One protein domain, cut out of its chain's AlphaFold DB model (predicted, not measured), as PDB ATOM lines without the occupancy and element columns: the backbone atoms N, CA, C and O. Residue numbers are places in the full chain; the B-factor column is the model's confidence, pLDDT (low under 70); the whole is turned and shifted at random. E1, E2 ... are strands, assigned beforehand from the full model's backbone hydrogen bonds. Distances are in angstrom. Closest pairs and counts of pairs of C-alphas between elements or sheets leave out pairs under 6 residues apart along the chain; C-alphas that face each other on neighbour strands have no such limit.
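AT A GLANCE: This is residues 3 to 88 of the 97 residues of an uncharacterized protein of Brassica oleracea (UniProt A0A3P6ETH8). The chain winds in stacked turns from E1 to E6, a short three-sided solenoid: E1, E3 and E6 make one wall, E2 and E5 another, and residues 9 to 10, E4 and residues 86 to 87 the third. The hairpin E7 and E8 lies to one side of this coil, and a long stretch, residues 69 to 88, crosses back to E4. The printed part has 86 residues, no named helix and eight strands, E1 to E8 in order; the class is all strand, though under half of the residues are in named elements. The sheets are E1, E3, E6 and E2, E5, both parallel, and E7, E8, antiparallel. The whole is compact, with a radius of gyration of the C-alphas of 13.5 A and spans of 37 by 30 by 27 A.

HOW THE PARTS SIT: E1, residues 3 to 5, is an edge strand parallel to E3, residues 25 to 29, at 19 degrees; N 5 and O 27 are 2.8 A apart, within hydrogen-bond range. E2, residues 15 to 18, is parallel to E5, residues 40 to 43, with N 17 and O 41 at 2.8 A. E3 runs on into E4, residues 32 to 34, at 89 degrees; E4 pairs with no named strand. E6, residues 46 to 51, is parallel to E3, with N 26 and O 46 at 2.8 A. E7, residues 56 to 61, and E8, residues 64 to 68, form a hairpin, with N 66 and O 58 at 2.8 A. E2 and E6 are apart.

IN THESE COORDINATES: E1 begins at C-alpha 3 (9.740, -21.992, -5.211). E3 measures 13.0 A, E6 15.2 A and E7 15.1 A. E8, 12.7 A, ends at C-alpha 68 (10.132, -38.296, 6.769).

THE WHOLE: The farthest C-alphas, of Gly 21 and Ser 74, are 38.7 A apart. The printed part has no cut, and no link is long. Residues 69 to 88 have pLDDT under 70.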
ATOM      1  N   ILE A   3       9.004 -21.230  -6.222       94.19
ATOM      2  CA  ILE A   3       9.740 -21.992  -5.211       94.19
ATOM      3  C   ILE A   3       9.486 -23.473  -5.487       94.19
ATOM      4  O   ILE A   3       8.356 -23.945  -5.393       94.19
ATOM      5  N   THR A   4      10.537 -24.215  -5.829       93.50
ATOM      6  CA  THR A   4      10.448 -25.664  -6.045       93.50
ATOM      7  C   THR A   4      11.026 -26.396  -4.842       93.50
ATOM      8  O   THR A   4      12.234 -26.373  -4.598       93.50
ATOM      9  N   LEU A   5      10.151 -27.041  -4.078       91.75
ATOM     10  CA  LEU A   5      10.502 -27.854  -2.929       91.75
ATOM     11  C   LEU A   5      11.155 -29.156  -3.389       91.75
ATOM     12  O   LEU A   5      10.603 -29.899  -4.202       91.75
ATOM     13  N   LYS A   6      12.335 -29.450  -2.838       89.75
ATOM     14  CA  LYS A   6      12.982 -30.755  -3.032       89.75
ATOM     15  C   LYS A   6      12.300 -31.833  -2.196       89.75
ATOM     16  O   LYS A   6      12.162 -32.965  -2.655       89.75
ATOM     17  N   HIS A   7      11.904 -31.476  -0.977       88.75
ATOM     18  CA  HIS A   7      11.266 -32.314   0.038       88.75
ATOM     19  C   HIS A   7      10.185 -31.488   0.750       88.75
ATOM     20  O   HIS A   7      10.071 -30.289   0.499       88.75
ATOM     21  N   GLU A   8       9.426 -32.119   1.639       86.44
ATOM     22  CA  GLU A   8       8.359 -31.476   2.409       86.44
ATOM     23  C   GLU A   8       8.837 -30.237   3.192       86.44
ATOM     24  O   GLU A   8       9.924 -30.241   3.777       86.44
ATOM     25  N   LEU A   9       8.029 -29.172   3.226       90.81
ATOM     26  CA  LEU A   9       8.290 -27.994   4.055       90.81
ATOM     27  C   LEU A   9       7.510 -28.087   5.373       90.81
ATOM     28  O   LEU A   9       6.300 -27.858   5.420       90.81
ATOM     29  N   ILE A  10       8.225 -28.372   6.462       91.00
ATOM     30  CA  ILE A  10       7.659 -28.433   7.815       91.00
ATOM     31  C   ILE A  10       7.528 -27.016   8.381       91.00
ATOM     32  O   ILE A  10       8.513 -26.281   8.495       91.00
ATOM     33  N   VAL A  11       6.315 -26.628   8.772       92.25
ATOM     34  CA  VAL A  11       6.024 -25.291   9.302       92.25
ATOM     35  C   VAL A  11       5.846 -25.350  10.819       92.25
ATOM     36  O   VAL A  11       4.929 -25.982  11.333       92.25
ATOM     37  N   GLY A  12       6.731 -24.660  11.543       92.00
ATOM     38  CA  GLY A  12       6.667 -24.529  13.002       92.00
ATOM     39  C   GLY A  12       5.614 -23.522  13.494       92.00
ATOM     40  O   GLY A  12       5.085 -22.726  12.719       92.00
ATOM     41  N   SER A  13       5.371 -23.494  14.810       93.19
ATOM     42  CA  SER A  13       4.482 -22.508  15.443       93.19
ATOM     43  C   SER A  13       4.956 -21.061  15.251       93.19
ATOM     44  O   SER A  13       6.160 -20.797  15.100       93.19
ATOM     45  N   TYR A  14       4.016 -20.114  15.331       96.25
ATOM     46  CA  TYR A  14       4.263 -18.669  15.209       96.25
ATOM     47  C   TYR A  14       4.993 -18.330  13.903       96.25
ATOM     48  O   TYR A  14       6.101 -17.778  13.902       96.25
ATOM     49  N   LYS A  15       4.408 -18.752  12.781       95.38
ATOM     50  CA  LYS A  15       4.936 -18.504  11.434       95.38
ATOM     51  C   LYS A  15       3.865 -17.922  10.530       95.38
ATOM     52  O   LYS A  15       2.694 -18.285  10.599       95.38
ATOM     53  N   THR A  16       4.299 -17.037   9.643       96.50
ATOM     54  CA  THR A  16       3.455 -16.471   8.596       96.50
ATOM     55  C   THR A  16       4.137 -16.663   7.251       96.50
ATOM     56  O   THR A  16       5.211 -16.114   7.015       96.50
ATOM     57  N   ILE A  17       3.503 -17.430   6.370       94.69
ATOM     58  CA  ILE A  17       3.837 -17.509   4.950       94.69
ATOM     59  C   ILE A  17       2.883 -16.550   4.241       94.69
ATOM     60  O   ILE A  17       1.682 -16.798   4.172       94.69
ATOM     61  N   ASN A  18       3.403 -15.418   3.773       94.75
ATOM     62  CA  ASN A  18       2.599 -14.336   3.211       94.75
ATOM     63  C   ASN A  18       3.166 -13.903   1.859       94.75
ATOM     64  O   ASN A  18       4.199 -13.239   1.811       94.75
ATOM     65  N   GLY A  19       2.460 -14.233   0.780       95.19
ATOM     66  CA  GLY A  19       2.830 -13.839  -0.579       95.19
ATOM     67  C   GLY A  19       2.209 -12.523  -1.048       95.19
ATOM     68  O   GLY A  19       2.138 -12.296  -2.245       95.19
ATOM     69  N   ARG A  20       1.689 -11.647  -0.174       95.38
ATOM     70  CA  ARG A  20       1.105 -10.359  -0.615       95.38
ATOM     71  C   ARG A  20       2.088  -9.548  -1.472       95.38
ATOM     72  O   ARG A  20       3.262  -9.436  -1.134       95.38
ATOM     73  N   GLY A  21       1.576  -8.931  -2.537       95.69
ATOM     74  CA  GLY A  21       2.357  -8.077  -3.441       95.69
ATOM     75  C   GLY A  21       3.129  -8.825  -4.534       95.69
ATOM     76  O   GLY A  21       3.751  -8.181  -5.371       95.69
ATOM     77  N   THR A  22       3.077 -10.160  -4.568       94.88
ATOM     78  CA  THR A  22       3.669 -10.979  -5.636       94.88
ATOM     79  C   THR A  22       2.868 -12.270  -5.833       94.88
ATOM     80  O   THR A  22       2.309 -12.805  -4.886       94.88
ATOM     81  N   SER A  23       2.836 -12.831  -7.046       95.25
ATOM     82  CA  SER A  23       2.425 -14.235  -7.206       95.25
ATOM     83  C   SER A  23       3.573 -15.121  -6.709       95.25
ATOM     84  O   SER A  23       4.723 -14.968  -7.143       95.25
ATOM     85  N   VAL A  24       3.288 -15.978  -5.728       94.81
ATOM     86  CA  VAL A  24       4.223 -16.977  -5.195       94.81
ATOM     87  C   VAL A  24       3.667 -18.348  -5.525       94.81
ATOM     88  O   VAL A  24       2.617 -18.714  -5.006       94.81
ATOM     89  N   GLU A  25       4.395 -19.089  -6.350       94.50
ATOM     90  CA  GLU A  25       4.060 -20.453  -6.753       94.50
ATOM     91  C   GLU A  25       4.986 -21.427  -6.016       94.50
ATOM     92  O   GLU A  25       6.210 -21.345  -6.150       94.50
ATOM     93  N   ILE A  26       4.422 -22.348  -5.237       93.38
ATOM     94  CA  ILE A  26       5.134 -23.420  -4.536       93.38
ATOM     95  C   ILE A  26       4.830 -24.739  -5.251       93.38
ATOM     96  O   ILE A  26       3.676 -25.146  -5.386       93.38
ATOM     97  N   THR A  27       5.886 -25.398  -5.721       92.31
ATOM     98  CA  THR A  27       5.835 -26.605  -6.562       92.31
ATOM     99  C   THR A  27       6.856 -27.640  -6.102       92.31
ATOM    100  O   THR A  27       7.625 -27.378  -5.179       92.31
ATOM    101  N   GLY A  28       6.934 -28.789  -6.777       89.19
ATOM    102  CA  GLY A  28       8.017 -29.753  -6.587       89.19
ATOM    103  C   GLY A  28       7.535 -31.027  -5.918       89.19
ATOM    104  O   GLY A  28       6.622 -31.678  -6.418       89.19
ATOM    105  N   HIS A  29       8.191 -31.436  -4.839       84.88
ATOM    106  CA  HIS A  29       7.760 -32.600  -4.064       84.88
ATOM    107  C   HIS A  29       6.762 -32.179  -2.967       84.88
ATOM    108  O   HIS A  29       6.188 -31.099  -3.092       84.88
ATOM    109  N   TRP A  30       6.486 -33.034  -1.970       76.81
ATOM    110  CA  TRP A  30       5.521 -32.805  -0.878       76.81
ATOM    111  C   TRP A  30       5.396 -31.344  -0.452       76.81
ATOM    112  O   TRP A  30       6.382 -30.611  -0.408       76.81
ATOM    113  N   CYS A  31       4.179 -30.934  -0.101       79.06
ATOM    114  CA  CYS A  31       3.900 -29.523   0.056       79.06
ATOM    115  C   CYS A  31       4.238 -28.965   1.450       79.06
ATOM    116  O   CYS A  31       5.376 -28.582   1.702       79.06
ATOM    117  N   LEU A  32       3.249 -28.857   2.342       87.44
ATOM    118  CA  LEU A  32       3.414 -28.266   3.670       87.44
ATOM    119  C   LEU A  32       2.989 -29.257   4.752       87.44
ATOM    120  O   LEU A  32       1.874 -29.783   4.694       87.44
ATOM    121  N   THR A  33       3.826 -29.418   5.775       85.50
ATOM    122  CA  THR A  33       3.460 -30.103   7.021       85.50
ATOM    123  C   THR A  33       3.093 -29.089   8.084       85.50
ATOM    124  O   THR A  33       3.912 -28.243   8.451       85.50
ATOM    125  N   ILE A  34       1.892 -29.214   8.647       85.31
ATOM    126  CA  ILE A  34       1.453 -28.419   9.798       85.31
ATOM    127  C   ILE A  34       0.889 -29.389  10.832       85.31
ATOM    128  O   ILE A  34      -0.295 -29.723  10.838       85.31
ATOM    129  N   GLN A  35       1.780 -29.883  11.684       83.12
ATOM    130  CA  GLN A  35       1.480 -30.901  12.684       83.12
ATOM    131  C   GLN A  35       1.815 -30.388  14.073       83.12
ATOM    132  O   GLN A  35       2.918 -29.903  14.302       83.12
ATOM    133  N   GLN A  36       0.872 -30.522  15.009       85.56
ATOM    134  CA  GLN A  36       1.082 -30.243  16.437       85.56
ATOM    135  C   GLN A  36       1.606 -28.824  16.762       85.56
ATOM    136  O   GLN A  36       2.145 -28.586  17.848       85.56
ATOM    137  N   VAL A  37       1.392 -27.864  15.860       84.94
ATOM    138  CA  VAL A  37       1.816 -26.459  15.974       84.94
ATOM    139  C   VAL A  37       0.614 -25.523  16.090       84.94
ATOM    140  O   VAL A  37      -0.526 -25.910  15.848       84.94
ATOM    141  N   SER A  38       0.858 -24.278  16.492       91.56
ATOM    142  CA  SER A  38      -0.172 -23.245  16.634       91.56
ATOM    143  C   SER A  38       0.300 -21.908  16.069       91.56
ATOM    144  O   SER A  38       1.500 -21.672  15.920       91.56
ATOM    145  N   HIS A  39      -0.645 -21.010  15.780       95.25
ATOM    146  CA  HIS A  39      -0.354 -19.663  15.271       95.25
ATOM    147  C   HIS A  39       0.408 -19.688  13.935       95.25
ATOM    148  O   HIS A  39       1.484 -19.105  13.795       95.25
ATOM    149  N   VAL A  40      -0.151 -20.403  12.957       93.62
ATOM    150  CA  VAL A  40       0.362 -20.457  11.585       93.62
ATOM    151  C   VAL A  40      -0.620 -19.744  10.664       93.62
ATOM    152  O   VAL A  40      -1.810 -20.044  10.677       93.62
ATOM    153  N   ILE A  41      -0.122 -18.802   9.864       95.00
ATOM    154  CA  ILE A  41      -0.897 -18.114   8.825       95.00
ATOM    155  C   ILE A  41      -0.246 -18.416   7.480       95.00
ATOM    156  O   ILE A  41       0.933 -18.125   7.290       95.00
ATOM    157  N   ILE A  42      -1.009 -18.974   6.543       94.06
ATOM    158  CA  ILE A  42      -0.580 -19.187   5.157       94.06
ATOM    159  C   ILE A  42      -1.552 -18.427   4.271       94.06
ATOM    160  O   ILE A  42      -2.751 -18.693   4.293       94.06
ATOM    161  N   HIS A  43      -1.047 -17.437   3.542       94.56
ATOM    162  CA  HIS A  43      -1.888 -16.504   2.807       94.56
ATOM    163  C   HIS A  43      -1.231 -16.022   1.512       94.56
ATOM    164  O   HIS A  43      -0.037 -15.709   1.483       94.56
ATOM    165  N   ASN A  44      -2.048 -15.884   0.463       95.00
ATOM    166  CA  ASN A  44      -1.655 -15.378  -0.854       95.00
ATOM    167  C   ASN A  44      -0.468 -16.138  -1.472       95.00
ATOM    168  O   ASN A  44       0.451 -15.527  -2.014       95.00
ATOM    169  N   VAL A  45      -0.470 -17.467  -1.336       94.38
ATOM    170  CA  VAL A  45       0.474 -18.369  -2.001       94.38
ATOM    171  C   VAL A  45      -0.301 -19.423  -2.777       94.38
ATOM    172  O   VAL A  45      -1.344 -19.892  -2.322       94.38
ATOM    173  N   HIS A  46       0.217 -19.789  -3.937       92.94
ATOM    174  CA  HIS A  46      -0.348 -20.800  -4.810       92.94
ATOM    175  C   HIS A  46       0.491 -22.066  -4.679       92.94
ATOM    176  O   HIS A  46       1.711 -22.042  -4.808       92.94
ATOM    177  N   ILE A  47      -0.168 -23.169  -4.348       90.94
ATOM    178  CA  ILE A  47       0.452 -24.471  -4.136       90.94
ATOM    179  C   ILE A  47      -0.123 -25.411  -5.181       90.94
ATOM    180  O   ILE A  47      -1.336 -25.621  -5.214       90.94
ATOM    181  N   HIS A  48       0.726 -25.984  -6.027       88.94
ATOM    182  CA  HIS A  48       0.261 -26.854  -7.102       88.94
ATOM    183  C   HIS A  48       1.365 -27.784  -7.614       88.94
ATOM    184  O   HIS A  48       2.554 -27.521  -7.434       88.94
ATOM    185  N   HIS A  49       0.979 -28.831  -8.347       87.69
ATOM    186  CA  HIS A  49       1.913 -29.752  -9.006       87.69
ATOM    187  C   HIS A  49       2.945 -30.391  -8.047       87.69
ATOM    188  O   HIS A  49       4.100 -30.587  -8.432       87.69
ATOM    189  N   TYR A  50       2.557 -30.695  -6.802       83.88
ATOM    190  CA  TYR A  50       3.423 -31.443  -5.885       83.88
ATOM    191  C   TYR A  50       3.476 -32.929  -6.277       83.88
ATOM    192  O   TYR A  50       2.561 -33.469  -6.904       83.88
ATOM    193  N   ARG A  51       4.552 -33.605  -5.879       82.50
ATOM    194  CA  ARG A  51       4.774 -35.046  -6.067       82.50
ATOM    195  C   ARG A  51       5.225 -35.695  -4.756       82.50
ATOM    196  O   ARG A  51       5.824 -35.005  -3.932       82.50
ATOM    197  N   PRO A  52       4.996 -36.999  -4.542       76.12
ATOM    198  CA  PRO A  52       5.566 -37.690  -3.388       76.12
ATOM    199  C   PRO A  52       7.100 -37.545  -3.363       76.12
ATOM    200  O   PRO A  52       7.756 -37.765  -4.381       76.12
ATOM    201  N   SER A  53       7.687 -37.167  -2.223       74.19
ATOM    202  CA  SER A  53       9.132 -37.338  -1.983       74.19
ATOM    203  C   SER A  53       9.390 -38.711  -1.389       74.19
ATOM    204  O   SER A  53       8.554 -39.179  -0.634       74.19
ATOM    205  N   GLY A  54      10.552 -39.308  -1.662       77.31
ATOM    206  CA  GLY A  54      11.008 -40.508  -0.955       77.31
ATOM    207  C   GLY A  54      11.461 -40.223   0.481       77.31
ATOM    208  O   GLY A  54      11.496 -39.064   0.911       77.31
ATOM    209  N   ASN A  55      11.839 -41.290   1.190       82.06
ATOM    210  CA  ASN A  55      12.334 -41.213   2.562       82.06
ATOM    211  C   ASN A  55      13.603 -40.369   2.632       82.06
ATOM    212  O   ASN A  55      14.558 -40.596   1.886       82.06
ATOM    213  N   THR A  56      13.615 -39.391   3.530       86.56
ATOM    214  CA  THR A  56      14.732 -38.454   3.650       86.56
ATOM    215  C   THR A  56      14.730 -37.758   5.006       86.56
ATOM    216  O   THR A  56      13.763 -37.816   5.768       86.56
ATOM    217  N   LEU A  57      15.835 -37.085   5.302       89.94
ATOM    218  CA  LEU A  57      15.996 -36.249   6.478       89.94
ATOM    219  C   LEU A  57      15.586 -34.811   6.139       89.94
ATOM    220  O   LEU A  57      16.165 -34.182   5.251       89.94
ATOM    221  N   VAL A  58      14.603 -34.280   6.863       89.25
ATOM    222  CA  VAL A  58      14.083 -32.915   6.689       89.25
ATOM    223  C   VAL A  58      14.198 -32.148   7.998       89.25
ATOM    224  O   VAL A  58      13.891 -32.668   9.070       89.25
ATOM    225  N   ALA A  59      14.654 -30.899   7.930       90.38
ATOM    226  CA  ALA A  59      14.703 -30.027   9.096       90.38
ATOM    227  C   ALA A  59      13.278 -29.752   9.609       90.38
ATOM    228  O   ALA A  59      12.465 -29.155   8.908       90.38
ATOM    229  N   SER A  60      12.984 -30.173  10.840       88.69
ATOM    230  CA  SER A  60      11.724 -29.868  11.531       88.69
ATOM    231  C   SER A  60      11.824 -28.604  12.386       88.69
ATOM    232  O   SER A  60      10.812 -27.993  12.727       88.69
ATOM    233  N   SER A  61      13.045 -28.180  12.721       88.44
ATOM    234  CA  SER A  61      13.357 -26.890  13.338       88.44
ATOM    235  C   SER A  61      14.791 -26.466  12.980       88.44
ATOM    236  O   SER A  61      15.547 -27.279  12.449       88.44
ATOM    237  N   PRO A  62      15.227 -25.231  13.298       90.75
ATOM    238  CA  PRO A  62      16.595 -24.784  13.010       90.75
ATOM    239  C   PRO A  62      17.706 -25.662  13.608       90.75
ATOM    240  O   PRO A  62      18.838 -25.607  13.145       90.75
ATOM    241  N   GLN A  63      17.396 -26.445  14.646       93.31
ATOM    242  CA  GLN A  63      18.358 -27.290  15.363       93.31
ATOM    243  C   GLN A  63      18.020 -28.784  15.292       93.31
ATOM    244  O   GLN A  63      18.742 -29.598  15.865       93.31
ATOM    245  N   ARG A  64      16.913 -29.165  14.640       90.00
ATOM    246  CA  ARG A  64      16.430 -30.548  14.621       90.00
ATOM    247  C   ARG A  64      16.038 -30.972  13.217       90.00
ATOM    248  O   ARG A  64      15.295 -30.282  12.523       90.00
ATOM    249  N   THR A  65      16.462 -32.177  12.874       90.88
ATOM    250  CA  THR A  65      16.068 -32.893  11.664       90.88
ATOM    251  C   THR A  65      15.216 -34.093  12.058       90.88
ATOM    252  O   THR A  65      15.441 -34.691  13.109       90.88
ATOM    253  N   THR A  66      14.221 -34.424  11.243       85.75
ATOM    254  CA  THR A  66      13.380 -35.610  11.395       85.75
ATOM    255  C   THR A  66      13.451 -36.455  10.134       85.75
ATOM    256  O   THR A  66      13.637 -35.925   9.036       85.75
ATOM    257  N   THR A  67      13.290 -37.764  10.285       84.00
ATOM    258  CA  THR A  67      13.064 -38.648   9.144       84.00
ATOM    259  C   THR A  67      11.621 -38.479   8.700       84.00
ATOM    260  O   THR A  67      10.706 -38.620   9.510       84.00
ATOM    261  N   ILE A  68      11.424 -38.154   7.429       74.56
ATOM    262  CA  ILE A  68      10.132 -38.296   6.769       74.56
ATOM    263  C   ILE A  68      10.163 -39.658   6.099       74.56
ATOM    264  O   ILE A  68      10.966 -39.889   5.193       74.56
ATOM    265  N   GLU A  69       9.335 -40.576   6.577       62.38
ATOM    266  CA  GLU A  69       9.054 -41.814   5.865       62.38
ATOM    267  C   GLU A  69       7.895 -41.544   4.912       62.38
ATOM    268  O   GLU A  69       6.905 -40.913   5.294       62.38
ATOM    269  N   THR A  70       7.983 -42.014   3.668       56.28
ATOM    270  CA  THR A  70       6.776 -42.132   2.858       56.28
ATOM    271  C   THR A  70       5.873 -43.135   3.549       56.28
ATOM    272  O   THR A  70       6.073 -44.339   3.407       56.28
ATOM    273  N   SER A  71       4.888 -42.660   4.310       44.88
ATOM    274  CA  SER A  71       3.757 -43.509   4.667       44.88
ATOM    275  C   SER A  71       3.152 -43.993   3.340       44.88
ATOM    276  O   SER A  71       2.810 -43.154   2.499       44.88
ATOM    277  N   PRO A  72       3.106 -45.311   3.085       41.66
ATOM    278  CA  PRO A  72       2.613 -45.841   1.826       41.66
ATOM    279  C   PRO A  72       1.101 -45.639   1.789       41.66
ATOM    280  O   PRO A  72       0.410 -46.483   2.319       41.66
ATOM    281  N   ALA A  73       0.598 -44.525   1.244       41.88
ATOM    282  CA  ALA A  73      -0.806 -44.277   0.856       41.88
ATOM    283  C   ALA A  73      -1.950 -44.678   1.834       41.88
ATOM    284  O   ALA A  73      -3.120 -44.531   1.511       41.88
ATOM    285  N   SER A  74      -1.682 -45.134   3.054       37.66
ATOM    286  CA  SER A  74      -2.684 -45.714   3.939       37.66
ATOM    287  C   SER A  74      -2.295 -45.415   5.375       37.66
ATOM    288  O   SER A  74      -1.387 -46.023   5.933       37.66
ATOM    289  N   LEU A  75      -2.938 -44.394   5.922       34.53
ATOM    290  CA  LEU A  75      -3.678 -44.417   7.180       34.53
ATOM    291  C   LEU A  75      -4.073 -42.962   7.436       34.53
ATOM    292  O   LEU A  75      -3.253 -42.088   7.722       34.53
ATOM    293  N   VAL A  76      -5.359 -42.706   7.223       38.75
ATOM    294  CA  VAL A  76      -6.045 -41.530   7.733       38.75
ATOM    295  C   VAL A  76      -5.988 -41.656   9.253       38.75
ATOM    296  O   VAL A  76      -6.747 -42.426   9.829       38.75
ATOM    297  N   GLU A  77      -5.081 -40.945   9.920       39.53
ATOM    298  CA  GLU A  77      -5.327 -40.623  11.324       39.53
ATOM    299  C   GLU A  77      -6.276 -39.430  11.345       39.53
ATOM    300  O   GLU A  77      -5.881 -38.265  11.260       39.53
ATOM    301  N   GLU A  78      -7.567 -39.745  11.402       40.75
ATOM    302  CA  GLU A  78      -8.570 -38.815  11.884       40.75
ATOM    303  C   GLU A  78      -8.172 -38.430  13.313       40.75
ATOM    304  O   GLU A  78      -8.085 -39.278  14.204       40.75
ATOM    305  N   SER A  79      -7.854 -37.149  13.517       42.56
ATOM    306  CA  SER A  79      -7.519 -36.592  14.827       42.56
ATOM    307  C   SER A  79      -8.732 -36.707  15.753       42.56
ATOM    308  O   SER A  79      -9.546 -35.794  15.888       42.56
ATOM    309  N   THR A  80      -8.836 -37.835  16.442       48.16
ATOM    310  CA  THR A  80      -9.634 -37.979  17.655       48.16
ATOM    311  C   THR A  80      -8.886 -37.283  18.798       48.16
ATOM    312  O   THR A  80      -8.261 -37.914  19.641       48.16
ATOM    313  N   GLY A  81      -8.897 -35.945  18.818       42.38
ATOM    314  CA  GLY A  81      -8.417 -35.179  19.976       42.38
ATOM    315  C   GLY A  81      -7.844 -33.799  19.664       42.38
ATOM    316  O   GLY A  81      -6.691 -33.682  19.268       42.38
ATOM    317  N   THR A  82      -8.650 -32.764  19.926       50.81
ATOM    318  CA  THR A  82      -8.346 -31.359  20.312       50.81
ATOM    319  C   THR A  82      -7.279 -30.544  19.550       50.81
ATOM    320  O   THR A  82      -7.132 -29.353  19.831       50.81
ATOM    321  N   ARG A  83      -6.513 -31.096  18.602       54.31
ATOM    322  CA  ARG A  83      -5.403 -30.406  17.920       54.31
ATOM    323  C   ARG A  83      -5.360 -30.819  16.442       54.31
ATOM    324  O   ARG A  83      -4.946 -31.939  16.152       54.31
ATOM    325  N   PRO A  84      -5.769 -29.943  15.505       49.44
ATOM    326  CA  PRO A  84      -5.861 -30.307  14.100       49.44
ATOM    327  C   PRO A  84      -4.468 -30.523  13.509       49.44
ATOM    328  O   PRO A  84      -3.606 -29.645  13.562       49.44
ATOM    329  N   THR A  85      -4.270 -31.695  12.918       51.72
ATOM    330  CA  THR A  85      -3.181 -31.953  11.982       51.72
ATOM    331  C   THR A  85      -3.731 -31.722  10.580       51.72
ATOM    332  O   THR A  85      -4.660 -32.410  10.165       51.72
ATOM    333  N   VAL A  86      -3.177 -30.753   9.852       55.34
ATOM    334  CA  VAL A  86      -3.564 -30.505   8.458       55.34
ATOM    335  C   VAL A  86      -2.455 -31.022   7.563       55.34
ATOM    336  O   VAL A  86      -1.363 -30.455   7.507       55.34
ATOM    337  N   PHE A  87      -2.752 -32.099   6.846       56.47
ATOM    338  CA  PHE A  87      -1.951 -32.519   5.713       56.47
ATOM    339  C   PHE A  87      -2.615 -32.014   4.439       56.47
ATOM    340  O   PHE A  87      -3.729 -32.421   4.116       56.47
ATOM    341  N   LEU A  88      -1.923 -31.169   3.682       54.34
ATOM    342  CA  LEU A  88      -2.315 -30.875   2.306       54.34
ATOM    343  C   LEU A  88      -1.845 -32.045   1.429       54.34
ATOM    344  O   LEU A  88      -0.809 -31.958   0.770       54.34
TER     345      LEU A  88